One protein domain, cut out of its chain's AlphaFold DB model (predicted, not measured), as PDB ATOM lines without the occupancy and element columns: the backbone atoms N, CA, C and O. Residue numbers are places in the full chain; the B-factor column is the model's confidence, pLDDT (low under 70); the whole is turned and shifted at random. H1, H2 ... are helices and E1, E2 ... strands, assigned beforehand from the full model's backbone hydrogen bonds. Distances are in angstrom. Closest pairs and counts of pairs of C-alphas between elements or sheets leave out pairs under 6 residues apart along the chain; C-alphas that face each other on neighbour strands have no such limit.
ATOM      1  N   HIS A  41      -2.229  -3.668 -10.935       90.75
ATOM      2  CA  HIS A  41      -3.190  -4.752 -11.051       90.75
ATOM      3  C   HIS A  41      -3.074  -5.673  -9.835       90.75
ATOM      4  O   HIS A  41      -2.040  -6.307  -9.627       90.75
ATOM      5  N   GLY A  42      -4.131  -5.739  -9.033       90.69
ATOM      6  CA  GLY A  42      -4.193  -6.532  -7.813       90.69
ATOM      7  C   GLY A  42      -5.332  -6.095  -6.895       90.69
ATOM      8  O   GLY A  42      -6.191  -5.293  -7.258       90.69
ATOM      9  N   VAL A  43      -5.353  -6.636  -5.677       90.62
ATOM     10  CA  VAL A  43      -6.431  -6.378  -4.713       90.62
ATOM     11  C   VAL A  43      -5.973  -5.383  -3.648       90.62
ATOM     12  O   VAL A  43      -4.946  -5.581  -3.004       90.62
ATOM     13  N   ILE A  44      -6.773  -4.337  -3.429       92.69
ATOM     14  CA  ILE A  44      -6.648  -3.407  -2.296       92.69
ATOM     15  C   ILE A  44      -7.700  -3.796  -1.257       92.69
ATOM     16  O   ILE A  44      -8.876  -3.489  -1.431       92.69
ATOM     17  N   GLU A  45      -7.331  -4.497  -0.189       90.62
ATOM     18  CA  GLU A  45      -8.288  -4.931   0.841       90.62
ATOM     19  C   GLU A  45      -8.492  -3.837   1.882       90.62
ATOM     20  O   GLU A  45      -9.628  -3.513   2.237       90.62
ATOM     21  N   THR A  46      -7.393  -3.217   2.301       93.31
ATOM     22  CA  THR A  46      -7.337  -2.281   3.419       93.31
ATOM     23  C   THR A  46      -6.855  -0.895   2.993       93.31
ATOM     24  O   THR A  46      -6.259  -0.693   1.931       93.31
ATOM     25  N   ARG A  47      -7.066   0.103   3.862       94.94
ATOM     26  CA  ARG A  47      -6.465   1.436   3.683       94.94
ATOM     27  C   ARG A  47      -4.934   1.392   3.702       94.94
ATOM     28  O   ARG A  47      -4.310   2.270   3.111       94.94
ATOM     29  N   GLN A  48      -4.348   0.396   4.366       95.25
ATOM     30  CA  GLN A  48      -2.902   0.214   4.418       95.25
ATOM     31  C   GLN A  48      -2.352  -0.217   3.056       95.25
ATOM     32  O   GLN A  48      -1.347   0.335   2.614       95.25
ATOM     33  N   ASP A  49      -3.045  -1.110   2.346       95.00
ATOM     34  CA  ASP A  49      -2.662  -1.515   0.983       95.00
ATOM     35  C   ASP A  49      -2.714  -0.319   0.026       95.00
ATOM     36  O   ASP A  49      -1.800  -0.091  -0.765       95.00
ATOM     37  N   ALA A  50      -3.758   0.510   0.155       96.00
ATOM     38  CA  ALA A  50      -3.876   1.750  -0.607       96.00
ATOM     39  C   ALA A  50      -2.711   2.714  -0.317       96.00
ATOM     40  O   ALA A  50      -2.185   3.334  -1.241       96.00
ATOM     41  N   ALA A  51      -2.283   2.824   0.945       96.12
ATOM     42  CA  ALA A  51      -1.126   3.633   1.316       96.12
ATOM     43  C   ALA A  51       0.180   3.094   0.725       96.12
ATOM     44  O   ALA A  51       0.963   3.870   0.189       96.12
ATOM     45  N   LEU A  52       0.389   1.777   0.734       94.94
ATOM     46  CA  LEU A  52       1.562   1.162   0.109       94.94
ATOM     47  C   LEU A  52       1.601   1.402  -1.406       94.94
ATOM     48  O   LEU A  52       2.661   1.715  -1.946       94.94
ATOM     49  N   CYS A  53       0.452   1.326  -2.082       94.25
ATOM     50  CA  CYS A  53       0.341   1.647  -3.505       94.25
ATOM     51  C   CYS A  53       0.720   3.116  -3.788       94.25
ATOM     52  O   CYS A  53       1.465   3.400  -4.727       94.25
ATOM     53  N   VAL A  54       0.288   4.053  -2.933       96.06
ATOM     54  CA  VAL A  54       0.684   5.471  -3.015       96.06
ATOM     55  C   VAL A  54       2.185   5.660  -2.786       96.06
ATOM     56  O   VAL A  54       2.826   6.397  -3.531       96.06
ATOM     57  N   GLU A  55       2.778   4.977  -1.808       96.50
ATOM     58  CA  GLU A  55       4.223   5.066  -1.570       96.50
ATOM     59  C   GLU A  55       5.039   4.492  -2.734       96.50
ATOM     60  O   GLU A  55       6.069   5.057  -3.097       96.50
ATOM     61  N   ALA A  56       4.563   3.425  -3.378       94.06
ATOM     62  CA  ALA A  56       5.183   2.896  -4.590       94.06
ATOM     63  C   ALA A  56       5.125   3.906  -5.754       94.06
ATOM     64  O   ALA A  56       6.113   4.069  -6.472       94.06
ATOM     65  N   VAL A  57       4.020   4.648  -5.893       93.62
ATOM     66  CA  VAL A  57       3.907   5.774  -6.837       93.62
ATOM     67  C   VAL A  57       4.910   6.886  -6.512       93.62
ATOM     68  O   VAL A  57       5.617   7.360  -7.397       93.62
ATOM     69  N   ILE A  58       5.026   7.292  -5.244       94.00
ATOM     70  CA  ILE A  58       5.968   8.341  -4.804       94.00
ATOM     71  C   ILE A  58       7.426   7.909  -5.013       94.00
ATOM     72  O   ILE A  58       8.287   8.720  -5.371       94.00
ATOM     73  N   ALA A  59       7.713   6.623  -4.812       91.00
ATOM     74  CA  ALA A  59       9.019   6.036  -5.071       91.00
ATOM     75  C   ALA A  59       9.358   5.947  -6.571       91.00
ATOM     76  O   ALA A  59      10.521   5.725  -6.898       91.00
ATOM     77  N   GLY A  60       8.383   6.149  -7.468       90.06
ATOM     78  CA  GLY A  60       8.546   5.989  -8.915       90.06
ATOM     79  C   GLY A  60       8.533   4.529  -9.380       90.06
ATOM     80  O   GLY A  60       8.940   4.252 -10.502       90.06
ATOM     81  N   LEU A  61       8.090   3.600  -8.525       90.94
ATOM     82  CA  LEU A  61       7.936   2.181  -8.864       90.94
ATOM     83  C   LEU A  61       6.655   1.921  -9.662       90.94
ATOM     84  O   LEU A  61       6.595   0.977 -10.443       90.94
ATOM     85  N   LEU A  62       5.633   2.752  -9.449       89.62
ATOM     86  CA  LEU A  62       4.375   2.736 -10.187       89.62
ATOM     87  C   LEU A  62       4.129   4.108 -10.810       89.62
ATOM     88  O   LEU A  62       4.398   5.141 -10.193       89.62
ATOM     89  N   SER A  63       3.566   4.124 -12.013       87.94
ATOM     90  CA  SER A  63       3.225   5.365 -12.706       87.94
ATOM     91  C   SER A  63       1.828   5.837 -12.289       87.94
ATOM     92  O   SER A  63       0.847   5.123 -12.529       87.94
ATOM     93  N   PRO A  64       1.686   7.026 -11.669       85.38
ATOM     94  CA  PRO A  64       0.369   7.572 -11.388       85.38
ATOM     95  C   PRO A  64      -0.327   7.928 -12.696       85.38
ATOM     96  O   PRO A  64       0.300   8.377 -13.657       85.38
ATOM     97  N   VAL A  65      -1.645   7.815 -12.701       81.38
ATOM     98  CA  VAL A  65      -2.450   8.277 -13.824       81.38
ATOM     99  C   VAL A  65      -2.547   9.804 -13.765       81.38
ATOM    100  O   VAL A  65      -3.115  10.370 -12.831       81.38
ATOM    101  N   SER A  66      -1.946  10.483 -14.742       69.75
ATOM    102  CA  SER A  66      -1.849  11.951 -14.807       69.75
ATOM    103  C   SER A  66      -2.650  12.568 -15.958       69.75
ATOM    104  O   SER A  66      -3.119  13.701 -15.834       69.75
ATOM    105  N   ASP A  67      -2.868  11.830 -17.049       64.88
ATOM    106  CA  ASP A  67      -3.582  12.330 -18.223       64.88
ATOM    107  C   ASP A  67      -5.083  12.001 -18.182       64.88
ATOM    108  O   ASP A  67      -5.590  11.068 -18.810       64.88
ATOM    109  N   PHE A  68      -5.834  12.821 -17.447       60.22
ATOM    110  CA  PHE A  68      -7.295  12.736 -17.432       60.22
ATOM    111  C   PHE A  68      -7.948  13.082 -18.778       60.22
ATOM    112  O   PHE A  68      -9.123  12.761 -18.965       60.22
ATOM    113  N   ALA A  69      -7.246  13.761 -19.693       51.06
ATOM    114  CA  ALA A  69      -7.771  14.094 -21.015       51.06
ATOM    115  C   ALA A  69      -7.741  12.865 -21.935       51.06
ATOM    116  O   ALA A  69      -8.756  12.581 -22.573       51.06
ATOM    117  N   ALA A  70      -6.664  12.074 -21.893       50.50
ATOM    118  CA  ALA A  70      -6.617  10.748 -22.504       50.50
ATOM    119  C   ALA A  70      -7.679   9.813 -21.905       50.50
ATOM    120  O   ALA A  70      -8.394   9.153 -22.640       50.50
ATOM    121  N   ILE A  71      -7.912   9.824 -20.589       52.78
ATOM    122  CA  ILE A  71      -8.981   9.006 -19.970       52.78
ATOM    123  C   ILE A  71     -10.380   9.405 -20.469       52.78
ATOM    124  O   ILE A  71     -11.255   8.556 -20.628       52.78
ATOM    125  N   ARG A  72     -10.611  10.700 -20.731       49.88
ATOM    126  CA  ARG A  72     -11.890  11.204 -21.257       49.88
ATOM    127  C   ARG A  72     -12.138  10.775 -22.703       49.88
ATOM    128  O   ARG A  72     -13.276  10.440 -23.027       49.88
ATOM    129  N   SER A  73     -11.114  10.781 -23.556       47.28
ATOM    130  CA  SER A  73     -11.226  10.298 -24.941       47.28
ATOM    131  C   SER A  73     -11.243   8.765 -25.016       47.28
ATOM    132  O   SER A  73     -11.947   8.190 -25.843       47.28
ATOM    133  N   VAL A  74     -10.570   8.098 -24.075       46.06
ATOM    134  CA  VAL A  74     -10.463   6.638 -23.926       46.06
ATOM    135  C   VAL A  74     -11.616   6.068 -23.076       46.06
ATOM    136  O   VAL A  74     -11.533   4.985 -22.506       46.06
ATOM    137  N   THR A  75     -12.795   6.697 -23.131       47.31
ATOM    138  CA  THR A  75     -14.059   6.014 -22.775       47.31
ATOM    139  C   THR A  75     -14.317   4.793 -23.700       47.31
ATOM    140  O   THR A  75     -15.265   4.046 -23.494       47.31
ATOM    141  N   ARG A  76     -13.454   4.544 -24.705       48.41
ATOM    142  CA  ARG A  76     -13.455   3.351 -25.571       48.41
ATOM    143  C   ARG A  76     -12.283   2.364 -25.398       48.41
ATOM    144  O   ARG A  76     -12.311   1.342 -26.070       48.41
ATOM    145  N   GLY A  77     -11.266   2.627 -24.568       44.59
ATOM    146  CA  GLY A  77     -10.050   1.780 -24.548       44.59
ATOM    147  C   GLY A  77      -9.499   1.388 -23.175       44.59
ATOM    148  O   GLY A  77      -8.659   0.494 -23.100       44.59
ATOM    149  N   THR A  78      -9.971   1.990 -22.080       54.31
ATOM    150  CA  THR A  78      -9.577   1.576 -20.729       54.31
ATOM    151  C   THR A  78     -10.450   0.388 -20.359       54.31
ATOM    152  O   THR A  78     -11.567   0.560 -19.873       54.31
ATOM    153  N   ALA A  79      -9.977  -0.824 -20.637       65.00
ATOM    154  CA  ALA A  79     -10.646  -2.042 -20.201       65.00
ATOM    155  C   ALA A  79     -10.508  -2.175 -18.674       65.00
ATOM    156  O   ALA A  79      -9.632  -2.877 -18.176       65.00
ATOM    157  N   ILE A  80     -11.344  -1.446 -17.930       81.88
ATOM    158  CA  ILE A  80     -11.465  -1.611 -16.481       81.88
ATOM    159  C   ILE A  80     -11.903  -3.049 -16.227       81.88
ATOM    160  O   ILE A  80     -12.917  -3.506 -16.755       81.88
ATOM    161  N   ARG A  81     -11.131  -3.756 -15.409       87.62
ATOM    162  CA  ARG A  81     -11.359  -5.159 -15.071       87.62
ATOM    163  C   ARG A  81     -11.241  -5.366 -13.568       87.62
ATOM    164  O   ARG A  81     -10.817  -4.485 -12.822       87.62
ATOM    165  N   SER A  82     -11.640  -6.549 -13.108       91.69
ATOM    166  CA  SER A  82     -11.340  -6.955 -11.734       91.69
ATOM    167  C   SER A  82      -9.829  -6.924 -11.517       91.69
ATOM    168  O   SER A  82      -9.097  -7.442 -12.352       91.69
ATOM    169  N   GLY A  83      -9.386  -6.340 -10.410       91.00
ATOM    170  CA  GLY A  83      -7.979  -6.117 -10.096       91.00
ATOM    171  C   GLY A  83      -7.439  -4.763 -10.558       91.00
ATOM    172  O   GLY A  83      -6.349  -4.391 -10.137       91.00
ATOM    173  N   SER A  84      -8.161  -3.989 -11.377       91.50
ATOM    174  CA  SER A  84      -7.671  -2.676 -11.809       91.50
ATOM    175  C   SER A  84      -7.542  -1.708 -10.632       91.50
ATOM    176  O   SER A  84      -8.507  -1.473  -9.899       91.50
ATOM    177  N   VAL A  85      -6.367  -1.094 -10.474       93.19
ATOM    178  CA  VAL A  85      -6.107  -0.064  -9.461       93.19
ATOM    179  C   VAL A  85      -5.560   1.194 -10.113       93.19
ATOM    180  O   VAL A  85      -4.547   1.180 -10.809       93.19
ATOM    181  N   ILE A  86      -6.228   2.312  -9.853       91.81
ATOM    182  CA  ILE A  86      -5.875   3.635 -10.355       91.81
ATOM    183  C   ILE A  86      -5.431   4.502  -9.187       91.81
ATOM    184  O   ILE A  86      -6.156   4.632  -8.196       91.81
ATOM    185  N   VAL A  87      -4.281   5.153  -9.332       92.12
ATOM    186  CA  VAL A  87      -3.799   6.149  -8.376       92.12
ATOM    187  C   VAL A  87      -3.515   7.448  -9.101       92.12
ATOM    188  O   VAL A  87      -2.801   7.476 -10.101       92.12
ATOM    189  N   PHE A  88      -4.030   8.547  -8.563       89.44
ATOM    190  CA  PHE A  88      -3.678   9.877  -9.036       89.44
ATOM    191  C   PHE A  88      -3.554  10.861  -7.885       89.44
ATOM    192  O   PHE A  88      -4.219  10.750  -6.851       89.44
ATOM    193  N   LYS A  89      -2.689  11.852  -8.085       90.31
ATOM    194  CA  LYS A  89      -2.487  12.946  -7.140       90.31
ATOM    195  C   LYS A  89      -3.705  13.868  -7.174       90.31
ATOM    196  O   LYS A  89      -4.122  14.313  -8.242       90.31
ATOM    197  N   GLU A  90      -4.296  14.146  -6.015       88.00
ATOM    198  CA  GLU A  90      -5.379  15.121  -5.915       88.00
ATOM    199  C   GLU A  90      -4.797  16.520  -6.147       88.00
ATOM    200  O   GLU A  90      -3.945  16.987  -5.390       88.00
ATOM    201  N   THR A  91      -5.252  17.194  -7.201       82.00
ATOM    202  CA  THR A  91      -4.934  18.604  -7.442       82.00
ATOM    203  C   THR A  91      -5.996  19.500  -6.794       82.00
ATOM    204  O   THR A  91      -7.027  19.022  -6.318       82.00
ATOM    205  N   ALA A  92      -5.775  20.818  -6.774       68.00
ATOM    206  CA  ALA A  92      -6.780  21.777  -6.299       68.00
ATOM    207  C   ALA A  92      -8.081  21.739  -7.130       68.00
ATOM    208  O   ALA A  92      -9.140  22.173  -6.673       68.00
ATOM    209  N   SER A  93      -8.019  21.198  -8.350       64.75
ATOM    210  CA  SER A  93      -9.192  20.999  -9.188       64.75
ATOM    211  C   SER A  93     -10.022  19.806  -8.693       64.75
ATOM    212  O   SER A  93      -9.491  18.769  -8.300       64.75
ATOM    213  N   LYS A  94     -11.359  19.919  -8.729       64.25
ATOM    214  CA  LYS A  94     -12.305  18.830  -8.398       64.25
ATOM    215  C   LYS A  94     -12.323  17.741  -9.484       64.25
ATOM    216  O   LYS A  94     -13.381  17.373  -9.995       64.25
ATOM    217  N   GLN A  95     -11.159  17.217  -9.855       69.31
ATOM    218  CA  GLN A  95     -11.059  16.081 -10.758       69.31
ATOM    219  C   GLN A  95     -11.714  14.862 -10.106       69.31
ATOM    220  O   GLN A  95     -11.396  14.453  -8.984       69.31
ATOM    221  N   ARG A  96     -12.694  14.315 -10.822       77.06
ATOM    222  CA  ARG A  96     -13.374  13.069 -10.496       77.06
ATOM    223  C   ARG A  96     -12.955  12.055 -11.535       77.06
ATOM    224  O   ARG A  96     -12.944  12.361 -12.726       77.06
ATOM    225  N   TRP A  97     -12.640  10.861 -11.069       83.62
ATOM    226  CA  TRP A  97     -12.504   9.733 -11.962       83.62
ATOM    227  C   TRP A  97     -13.849   9.435 -12.621       83.62
ATOM    228  O   TRP A  97     -14.891   9.488 -11.958       83.62
ATOM    229  N   ARG A  98     -13.814   9.166 -13.924       82.44
ATOM    230  CA  ARG A  98     -14.980   8.788 -14.716       82.44
ATOM    231  C   ARG A  98     -14.636   7.513 -15.464       82.44
ATOM    232  O   ARG A  98     -13.575   7.437 -16.071       82.44
ATOM    233  N   ASP A  99     -15.540   6.555 -15.390       84.44
ATOM    234  CA  ASP A  99     -15.505   5.299 -16.123       84.44
ATOM    235  C   ASP A  99     -16.803   5.159 -16.938       84.44
ATOM    236  O   ASP A  99     -17.689   6.012 -16.849       84.44
ATOM    237  N   ALA A 100     -16.881   4.126 -17.775       82.00
ATOM    238  CA  ALA A 100     -18.023   3.867 -18.654       82.00
ATOM    239  C   ALA A 100     -19.094   2.954 -18.025       82.00
ATOM    240  O   ALA A 100     -20.016   2.535 -18.719       82.00
ATOM    241  N   LEU A 101     -18.960   2.610 -16.739       87.38
ATOM    242  CA  LEU A 101     -19.849   1.672 -16.054       87.38
ATOM    243  C   LEU A 101     -20.905   2.415 -15.230       87.38
ATOM    244  O   LEU A 101     -20.682   3.532 -14.757       87.38
ATOM    245  N   ASN A 102     -22.048   1.763 -15.028       91.25
ATOM    246  CA  ASN A 102     -23.122   2.271 -14.185       91.25
ATOM    247  C   ASN A 102     -22.955   1.768 -12.752       91.25
ATOM    248  O   ASN A 102     -22.639   0.605 -12.514       91.25
ATOM    249  N   TRP A 103     -23.190   2.651 -11.785       94.06
ATOM    250  CA  TRP A 103     -22.883   2.397 -10.381       94.06
ATOM    251  C   TRP A 103     -24.048   2.740  -9.465       94.06
ATOM    252  O   TRP A 103     -24.742   3.737  -9.674       94.06
ATOM    253  N   THR A 104     -24.195   1.990  -8.373       94.25
ATOM    254  CA  THR A 104     -25.036   2.403  -7.244       94.25
ATOM    255  C   THR A 104     -24.574   3.743  -6.670       94.25
ATOM    256  O   THR A 104     -23.420   4.147  -6.812       94.25
ATOM    257  N   SER A 105     -25.437   4.396  -5.888       94.06
ATOM    258  CA  SER A 105     -24.978   5.458  -4.985       94.06
ATOM    259  C   SER A 105     -23.874   4.958  -4.040       94.06
ATOM    260  O   SER A 105     -23.827   3.776  -3.682       94.06
ATOM    261  N   SER A 106     -22.980   5.862  -3.634       94.50
ATOM    262  CA  SER A 106     -21.862   5.520  -2.754       94.50
ATOM    263  C   SER A 106     -22.340   5.066  -1.376       94.50
ATOM    264  O   SER A 106     -23.215   5.698  -0.772       94.50
ATOM    265  N   ARG A 107     -21.694   4.034  -0.835       94.06
ATOM    266  CA  ARG A 107     -21.851   3.596   0.557       94.06
ATOM    267  C   ARG A 107     -20.494   3.553   1.245       94.06
ATOM    268  O   ARG A 107     -19.520   3.092   0.657       94.06
ATOM    269  N   MET A 108     -20.420   4.049   2.477       93.44
ATOM    270  CA  MET A 108     -19.190   3.968   3.261       93.44
ATOM    271  C   MET A 108     -19.060   2.567   3.862       93.44
ATOM    272  O   MET A 108     -19.964   2.110   4.553       93.44
ATOM    273  N   LYS A 109     -17.946   1.886   3.590       88.56
ATOM    274  CA  LYS A 109     -17.646   0.550   4.123       88.56
ATOM    275  C   LYS A 109     -16.143   0.399   4.316       88.56
ATOM    276  O   LYS A 109     -15.382   0.699   3.401       88.56
ATOM    277  N   ALA A 110     -15.712  -0.013   5.511       87.81
ATOM    278  CA  ALA A 110     -14.296  -0.193   5.866       87.81
ATOM    279  C   ALA A 110     -13.386   1.016   5.527       87.81
ATOM    280  O   ALA A 110     -12.224   0.860   5.157       87.81
ATOM    281  N   GLY A 111     -13.916   2.242   5.612       91.62
ATOM    282  CA  GLY A 111     -13.168   3.463   5.282       91.62
ATOM    283  C   GLY A 111     -13.001   3.748   3.782       91.62
ATOM    284  O   GLY A 111     -12.200   4.620   3.432       91.62
ATOM    285  N   PHE A 112     -13.758   3.054   2.927       94.81
ATOM    286  CA  PHE A 112     -13.870   3.283   1.485       94.81
ATOM    287  C   PHE A 112     -15.272   3.772   1.110       94.81
ATOM    288  O   PHE A 112     -16.270   3.337   1.692       94.81
ATOM    289  N   LEU A 113     -15.361   4.615   0.079       95.69
ATOM    290  CA  LEU A 113     -16.610   4.804  -0.661       95.69
ATOM    291  C   LEU A 113     -16.739   3.671  -1.674       95.69
ATOM    292  O   LEU A 113     -15.895   3.532  -2.561       95.69
ATOM    293  N   THR A 114     -17.788   2.873  -1.522       94.75
ATOM    294  CA  THR A 114     -18.046   1.661  -2.298       94.75
ATOM    295  C   THR A 114     -19.226   1.869  -3.235       94.75
ATOM    296  O   THR A 114     -20.231   2.474  -2.853       94.75
ATOM    297  N   TYR A 115     -19.092   1.345  -4.446       95.12
ATOM    298  CA  TYR A 115     -20.069   1.387  -5.523       95.12
ATOM    299  C   TYR A 115     -20.194  -0.019  -6.110       95.12
ATOM    300  O   TYR A 115     -19.168  -0.647  -6.374       95.12
ATOM    301  N   ARG A 116     -21.417  -0.502  -6.329       94.81
ATOM    302  CA  ARG A 116     -21.666  -1.774  -7.022       94.81
ATOM    303  C   ARG A 116     -22.149  -1.505  -8.438       94.81
ATOM    304  O   ARG A 116     -22.867  -0.527  -8.651       94.81
ATOM    305  N   GLU A 117     -21.728  -2.329  -9.382       94.12
ATOM    306  CA  GLU A 117     -22.181  -2.239 -10.763       94.12
ATOM    307  C   GLU A 117     -23.687  -2.511 -10.848       94.12
ATOM    308  O   GLU A 117     -24.233  -3.378 -10.154       94.12
ATOM    309  N   VAL A 118     -24.368  -1.723 -11.674       94.25
ATOM    310  CA  VAL A 118     -25.801  -1.861 -11.927       94.25
ATOM    311  C   VAL A 118     -26.057  -1.933 -13.420       94.25
ATOM    312  O   VAL A 118     -25.320  -1.363 -14.220       94.25
ATOM    313  N   GLU A 119     -27.154  -2.572 -13.784       93.00
ATOM    314  CA  GLU A 119     -27.700  -2.526 -15.133       93.00
ATOM    315  C   GLU A 119     -29.064  -1.835 -15.132       93.00
ATOM    316  O   GLU A 119     -29.804  -1.852 -14.139       93.00
ATOM    317  N   GLU A 120     -29.383  -1.198 -16.253       91.12
ATOM    318  CA  GLU A 120     -30.683  -0.581 -16.461       91.12
ATOM    319  C   GLU A 120     -31.705  -1.642 -16.867       91.12
ATOM    320  O   GLU A 120     -31.471  -2.482 -17.734       91.12
ATOM    321  N   VAL A 121     -32.868  -1.585 -16.233       87.62
ATOM    322  CA  VAL A 121     -34.001  -2.461 -16.494       87.62
ATOM    323  C   VAL A 121     -35.131  -1.606 -17.029       87.62
ATOM    324  O   VAL A 121     -35.691  -0.768 -16.317       87.62
ATOM    325  N   LEU A 122     -35.485  -1.841 -18.289       84.81
ATOM    326  CA  LEU A 122     -36.672  -1.258 -18.892       84.81
ATOM    327  C   LEU A 122     -37.891  -2.042 -18.402       84.81
ATOM    328  O   LEU A 122     -38.177  -3.136 -18.880       84.81
ATOM    329  N   SER A 123     -38.595  -1.491 -17.418       79.56
ATOM    330  CA  SER A 123     -39.948  -1.941 -17.079       79.56
ATOM    331  C   SER A 123     -40.953  -1.071 -17.830       79.56
ATOM    332  O   SER A 123     -40.648   0.088 -18.108       79.56
ATOM    333  N   SER A 124     -42.126  -1.620 -18.151       72.06
ATOM    334  CA  SER A 124     -43.140  -1.160 -19.126       72.06
ATOM    335  C   SER A 124     -43.527   0.333 -19.156       72.06
ATOM    336  O   SER A 124     -44.253   0.735 -20.061       72.06
ATOM    337  N   SER A 125     -43.049   1.182 -18.241       74.25
ATOM    338  CA  SER A 125     -43.085   2.652 -18.372       74.25
ATOM    339  C   SER A 125     -41.999   3.404 -17.568       74.25
ATOM    340  O   SER A 125     -42.081   4.625 -17.444       74.25
ATOM    341  N   LYS A 126     -41.005   2.723 -16.969       79.38
ATOM    342  CA  LYS A 126     -39.967   3.338 -16.111       79.38
ATOM    343  C   LYS A 126     -38.620   2.618 -16.242       79.38
ATOM    344  O   LYS A 126     -38.558   1.391 -16.123       79.38
ATOM    345  N   VAL A 127     -37.546   3.396 -16.408       82.25
ATOM    346  CA  VAL A 127     -36.161   2.912 -16.280       82.25
ATOM    347  C   VAL A 127     -35.863   2.726 -14.793       82.25
ATOM    348  O   VAL A 127     -35.917   3.682 -14.020       82.25
ATOM    349  N   SER A 128     -35.593   1.488 -14.389       87.44
ATOM    350  CA  SER A 128     -35.113   1.139 -13.047       87.44
ATOM    351  C   SER A 128     -33.673   0.638 -13.136       87.44
ATOM    352  O   SER A 128     -33.220   0.267 -14.212       87.44
ATOM    353  N   THR A 129     -32.939   0.606 -12.025       91.19
ATOM    354  CA  THR A 129     -31.594   0.009 -11.976       91.19
ATOM    355  C   THR A 129     -31.602  -1.198 -11.050       91.19
ATOM    356  O   THR A 129     -32.214  -1.157  -9.981       91.19
ATOM    357  N   ARG A 130     -30.935  -2.282 -11.453       92.19
ATOM    358  CA  ARG A 130     -30.719  -3.461 -10.603       92.19
ATOM    359  C   ARG A 130     -29.227  -3.690 -10.405       92.19
ATOM    360  O   ARG A 130     -28.446  -3.502 -11.330       92.19
ATOM    361  N   VAL A 131     -28.838  -4.069  -9.189       92.38
ATOM    362  CA  VAL A 131     -27.452  -4.452  -8.886       92.38
ATOM    363  C   VAL A 131     -27.149  -5.771  -9.579       92.38
ATOM    364  O   VAL A 131     -27.937  -6.709  -9.465       92.38
ATOM    365  N   ILE A 132     -26.014  -5.838 -10.267       91.38
ATOM    366  CA  ILE A 132     -25.535  -7.070 -10.894       91.38
ATOM    367  C   ILE A 132     -24.908  -7.937  -9.783       91.38
ATOM    368  O   ILE A 132     -23.955  -7.470  -9.156       91.38
ATOM    369  N   PRO A 133     -25.420  -9.153  -9.495       84.25
ATOM    370  CA  PRO A 133     -24.977  -9.961  -8.349       84.25
ATOM    371  C   PRO A 133     -23.464 -10.227  -8.302       84.25
ATOM    372  O   PRO A 133     -22.857 -10.031  -7.254       84.25
ATOM    373  N   ASP A 134     -22.857 -10.544  -9.448       87.19
ATOM    374  CA  ASP A 134     -21.406 -10.756  -9.610       87.19
ATOM    375  C   ASP A 134     -20.735  -9.606 -10.382       87.19
ATOM    376  O   ASP A 134     -19.686  -9.755 -11.022       87.19
ATOM    377  N   GLY A 135     -21.387  -8.441 -10.359       90.50
ATOM    378  CA  GLY A 135     -20.917  -7.229 -11.009       90.50
ATOM    379  C   GLY A 135     -19.661  -6.678 -10.356       90.50
ATOM    380  O   GLY A 135     -19.287  -7.023  -9.236       90.50
ATOM    381  N   LEU A 136     -18.991  -5.772 -11.053       92.19
ATOM    382  CA  LEU A 136     -17.802  -5.126 -10.537       92.19
ATOM    383  C   LEU A 136     -18.135  -4.265  -9.311       92.19
ATOM    384  O   LEU A 136     -19.177  -3.615  -9.223       92.19
ATOM    385  N   VAL A 137     -17.208  -4.204  -8.361       94.06
ATOM    386  CA  VAL A 137     -17.267  -3.275  -7.235       94.06
ATOM    387  C   VAL A 137     -16.115  -2.296  -7.340       94.06
ATOM    388  O   VAL A 137     -14.949  -2.679  -7.420       94.06
ATOM    389  N   LYS A 138     -16.450  -1.008  -7.312       94.31
ATOM    390  CA  LYS A 138     -15.491   0.094  -7.261       94.31
ATOM    391  C   LYS A 138     -15.388   0.594  -5.830       94.31
ATOM    392  O   LYS A 138     -16.388   0.978  -5.224       94.31
ATOM    393  N   ARG A 139     -14.171   0.647  -5.298       95.06
ATOM    394  CA  ARG A 139     -13.861   1.231  -3.990       95.06
ATOM    395  C   ARG A 139     -12.910   2.396  -4.154       95.06
ATOM    396  O   ARG A 139     -11.921   2.300  -4.871       95.06
ATOM    397  N   THR A 140     -13.208   3.501  -3.482       95.81
ATOM    398  CA  THR A 140     -12.372   4.702  -3.529       95.81
ATOM    399  C   THR A 140     -11.977   5.155  -2.135       95.81
ATOM    400  O   THR A 140     -12.771   5.082  -1.192       95.81
ATOM    401  N   VAL A 141     -10.737   5.617  -2.007       95.81
ATOM    402  CA  VAL A 141     -10.200   6.172  -0.766       95.81
ATOM    403  C   VAL A 141      -9.202   7.286  -1.068       95.81
ATOM    404  O   VAL A 141      -8.441   7.209  -2.032       95.81
ATOM    405  N   SER A 142      -9.204   8.323  -0.229       95.44
ATOM    406  CA  SER A 142      -8.161   9.350  -0.228       95.44
ATOM    407  C   SER A 142      -7.114   9.029   0.840       95.44
ATOM    408  O   SER A 142      -7.447   8.763   2.005       95.44
ATOM    409  N   VAL A 143      -5.847   9.065   0.435       95.56
ATOM    410  CA  VAL A 143      -4.675   8.766   1.267       95.56
ATOM    411  C   VAL A 143      -3.681   9.920   1.169       95.56
ATOM    412  O   VAL A 143      -3.503  10.502   0.103       95.56
ATOM    413  N   ARG A 144      -3.044  10.276   2.286       96.56
ATOM    414  CA  ARG A 144      -1.944  11.243   2.302       96.56
ATOM    415  C   ARG A 144      -0.626  10.484   2.176       96.56
ATOM    416  O   ARG A 144      -0.377   9.601   2.988       96.56
ATOM    417  N   GLY A 145       0.163  10.820   1.165       95.56
ATOM    418  CA  GLY A 145       1.471  10.219   0.930       95.56
ATOM    419  C   GLY A 145       2.582  10.863   1.759       95.56
ATOM    420  O   GLY A 145       2.400  11.934   2.352       95.56
ATOM    421  N   SER A 146       3.753  10.227   1.766       96.12
ATOM    422  CA  SER A 146       4.972  10.717   2.426       96.12
ATOM    423  C   SER A 146       5.526  12.020   1.839       96.12
ATOM    424  O   SER A 146       6.233  12.755   2.527       96.12
ATOM    425  N   ASP A 147       5.156  12.364   0.601       93.94
ATOM    426  CA  ASP A 147       5.436  13.662  -0.028       93.94
ATOM    427  C   ASP A 147       4.524  14.797   0.493       93.94
ATOM    428  O   ASP A 147       4.577  15.925   0.005       93.94
ATOM    429  N   GLY A 148       3.656  14.499   1.467       93.81
ATOM    430  CA  GLY A 148       2.716  15.433   2.075       93.81
ATOM    431  C   GLY A 148       1.449  15.678   1.254       93.81
ATOM    432  O   GLY A 148       0.522  16.308   1.776       93.81
ATOM    433  N   CYS A 149       1.370  15.162   0.025       93.44
ATOM    434  CA  CYS A 149       0.248  15.369  -0.882       93.44
ATOM    435  C   CYS A 149      -0.868  14.345  -0.660       93.44
ATOM    436  O   CYS A 149      -0.665  13.268  -0.098       93.44
ATOM    437  N   ARG A 150      -2.085  14.684  -1.101       94.12
ATOM    438  CA  ARG A 150      -3.210  13.742  -1.115       94.12
ATOM    439  C   ARG A 150      -3.285  13.022  -2.453       94.12
ATOM    440  O   ARG A 150      -3.117  13.631  -3.506       94.12
ATOM    441  N   TYR A 151      -3.596  11.740  -2.391       93.94
ATOM    442  CA  TYR A 151      -3.791  10.852  -3.523       93.94
ATOM    443  C   TYR A 151      -5.161  10.210  -3.422       93.94
ATOM    444  O   TYR A 151      -5.629   9.887  -2.326       93.94
ATOM    445  N   ARG A 152      -5.792   9.994  -4.574       93.81
ATOM    446  CA  ARG A 152      -6.993   9.180  -4.677       93.81
ATOM    447  C   ARG A 152      -6.628   7.829  -5.259       93.81
ATOM    448  O   ARG A 152      -6.015   7.764  -6.322       93.81
ATOM    449  N   VAL A 153      -7.038   6.782  -4.556       94.94
ATOM    450  CA  VAL A 153      -6.912   5.392  -4.990       94.94
ATOM    451  C   VAL A 153      -8.300   4.878  -5.347       94.94
ATOM    452  O   VAL A 153      -9.255   5.085  -4.590       94.94
ATOM    453  N   ILE A 154      -8.416   4.234  -6.503       94.50
ATOM    454  CA  ILE A 154      -9.646   3.634  -7.018       94.50
ATOM    455  C   ILE A 154      -9.328   2.191  -7.361       94.50
ATOM    456  O   ILE A 154      -8.481   1.943  -8.209       94.50
ATOM    457  N   ALA A 155      -9.991   1.261  -6.690       94.31
ATOM    458  CA  ALA A 155      -9.791  -0.166  -6.875       94.31
ATOM    459  C   ALA A 155     -11.075  -0.810  -7.394       94.31
ATOM    460  O   ALA A 155     -12.161  -0.555  -6.866       94.31
ATOM    461  N   TYR A 156     -10.926  -1.655  -8.404       93.62
ATOM    462  CA  TYR A 156     -11.991  -2.425  -9.023       93.62
ATOM    463  C   TYR A 156     -11.811  -3.891  -8.691       93.62
ATOM    464  O   TYR A 156     -10.736  -4.443  -8.889       93.62
ATOM    465  N   GLN A 157     -12.856  -4.539  -8.198       92.50
ATOM    466  CA  GLN A 157     -12.789  -5.948  -7.843       92.50
ATOM    467  C   GLN A 157     -14.159  -6.580  -8.026       92.50
ATOM    468  O   GLN A 157     -15.158  -5.992  -7.617       92.50
ATOM    469  N   ARG A 158     -14.222  -7.761  -8.641       90.69
ATOM    470  CA  ARG A 158     -15.442  -8.563  -8.576       90.69
ATOM    471  C   ARG A 158     -15.554  -9.212  -7.196       90.69
ATOM    472  O   ARG A 158     -14.519  -9.605  -6.646       90.69
ATOM    473  N   PRO A 159     -16.776  -9.349  -6.667       80.94
ATOM    474  CA  PRO A 159     -17.068 -10.280  -5.592       80.94
ATOM    475  C   PRO A 159     -16.420 -11.625  -5.933       80.94
ATOM    476  O   PRO A 159     -16.753 -12.234  -6.946       80.94
ATOM    477  N   SER A 160     -15.445 -12.074  -5.153       68.38
ATOM    478  CA  SER A 160     -15.135 -13.503  -5.105       68.38
ATOM    479  C   SER A 160     -15.909 -14.097  -3.936       68.38
ATOM    480  O   SER A 160     -16.167 -13.402  -2.951       68.38
ATOM    481  N   LEU A 161     -16.267 -15.379  -4.021       54.84
ATOM    482  CA  LEU A 161     -16.857 -16.118  -2.898       54.84
ATOM    483  C   LEU A 161     -15.986 -16.022  -1.629       54.84
ATOM    484  O   LEU A 161     -16.515 -15.937  -0.525       54.84
ATOM    485  N   ASP A 162     -14.666 -15.910  -1.801       53.38
ATOM    486  CA  ASP A 162     -13.686 -15.740  -0.716       53.38
ATOM    487  C   ASP A 162     -13.561 -14.299  -0.212       53.38
ATOM    488  O   ASP A 162     -12.891 -14.011   0.786       53.38
ATOM    489  N   SER A 163     -14.187 -13.346  -0.901       54.50
ATOM    490  CA  SER A 163     -14.159 -11.954  -0.501       54.50
ATOM    491  C   SER A 163     -15.071 -11.788   0.720       54.50
ATOM    492  O   SER A 163     -16.283 -11.569   0.634       54.50
TER     493      SER A 163
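What this domain is: This is residues 41 to 163 of the 213 residues of an uncharacterized protein of Chytriomyces confervae (UniProt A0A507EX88). A twisted wall of five antiparallel strands has one helix, H1, packed across one face, while residues 96 to 103 of the long link from E1 to E2 pass by the other face. The hairpin E4 and E5 continues from the sheet as an arm that makes much of the length, and its tip, residues 122 to 127, sticks out; the short helix H2 lies off the sheet. The printed part has 123 residues, with named elements in the order H1 H2 E1 E2 E3 E4 E5 E6 E7; the larger sheet runs E1 - E7 - E6 - E3 - E2. The class is mixed, helices and strands, with under half of the residues, 60 of 123, in named elements. The whole is compact, with a radius of gyration of the C-alphas of 15.6 A, yet only just elongated, spanning 54 by 35 by 23 A.

Where its parts are: Find C-alpha 47 at (-6.465, 1.436, 3.683); from there H1 runs 16.6 A to residue 58. H2 is residues 68 to 73. Next come E1, residues 84 to 89, 17.1 A; E2, residues 107 to 109; and E3, residues 112 to 116, 12.6 A. Look for E4 at residues 118 to 123, 15.1 A, and E5 at residues 126 to 131, 16.4 A. E6, residues 137 to 144, spans 23.2 A, and E7, residues 150 to 157, spans 22.9 A and ends at (-12.789, -5.948, -7.843).

How they stand to each other: Start at the five-strand sheet, whose strand lines turn by 97 degrees from edge to edge. E1 and E7 are antiparallel, with N 86 and O 154 2.8 A apart. The hairpin E6 and E7 has N 139 and O 155 at 2.8 A. E6 and E3 have N 115 and O 138 at 2.8 A. The hairpin E2 and E3 has N 114 and O 107 at 2.8 A. H1 is on one face, two layers of helix and sheet, at a height over the sheet of 8.5 A; its closest C-alphas to E6 are Ala 51 and Val 143, 6.2 A. On the local plane it stands at 62 degrees to E1, only just across the strands. E3 runs on into E4 across one residue, at 38 degrees. In the hairpin E4 and E5, N 121 and O 128 are 2.8 A apart. H2 is not on the five-strand sheet and is apart from H1. In H1 and H2 every O i to N i+4 pair is within hydrogen-bond range.

The domain as a whole: The two C-alphas farthest apart, Ala 59 and Ser 124, are 54.5 A apart. The printed part has no cut; the link from E1 to E2, 17 residues, is long. Expect pLDDT under 70 at residues 66 to 79, 92 to 95 and 160 to 163; the mean of the printed part is 84.7.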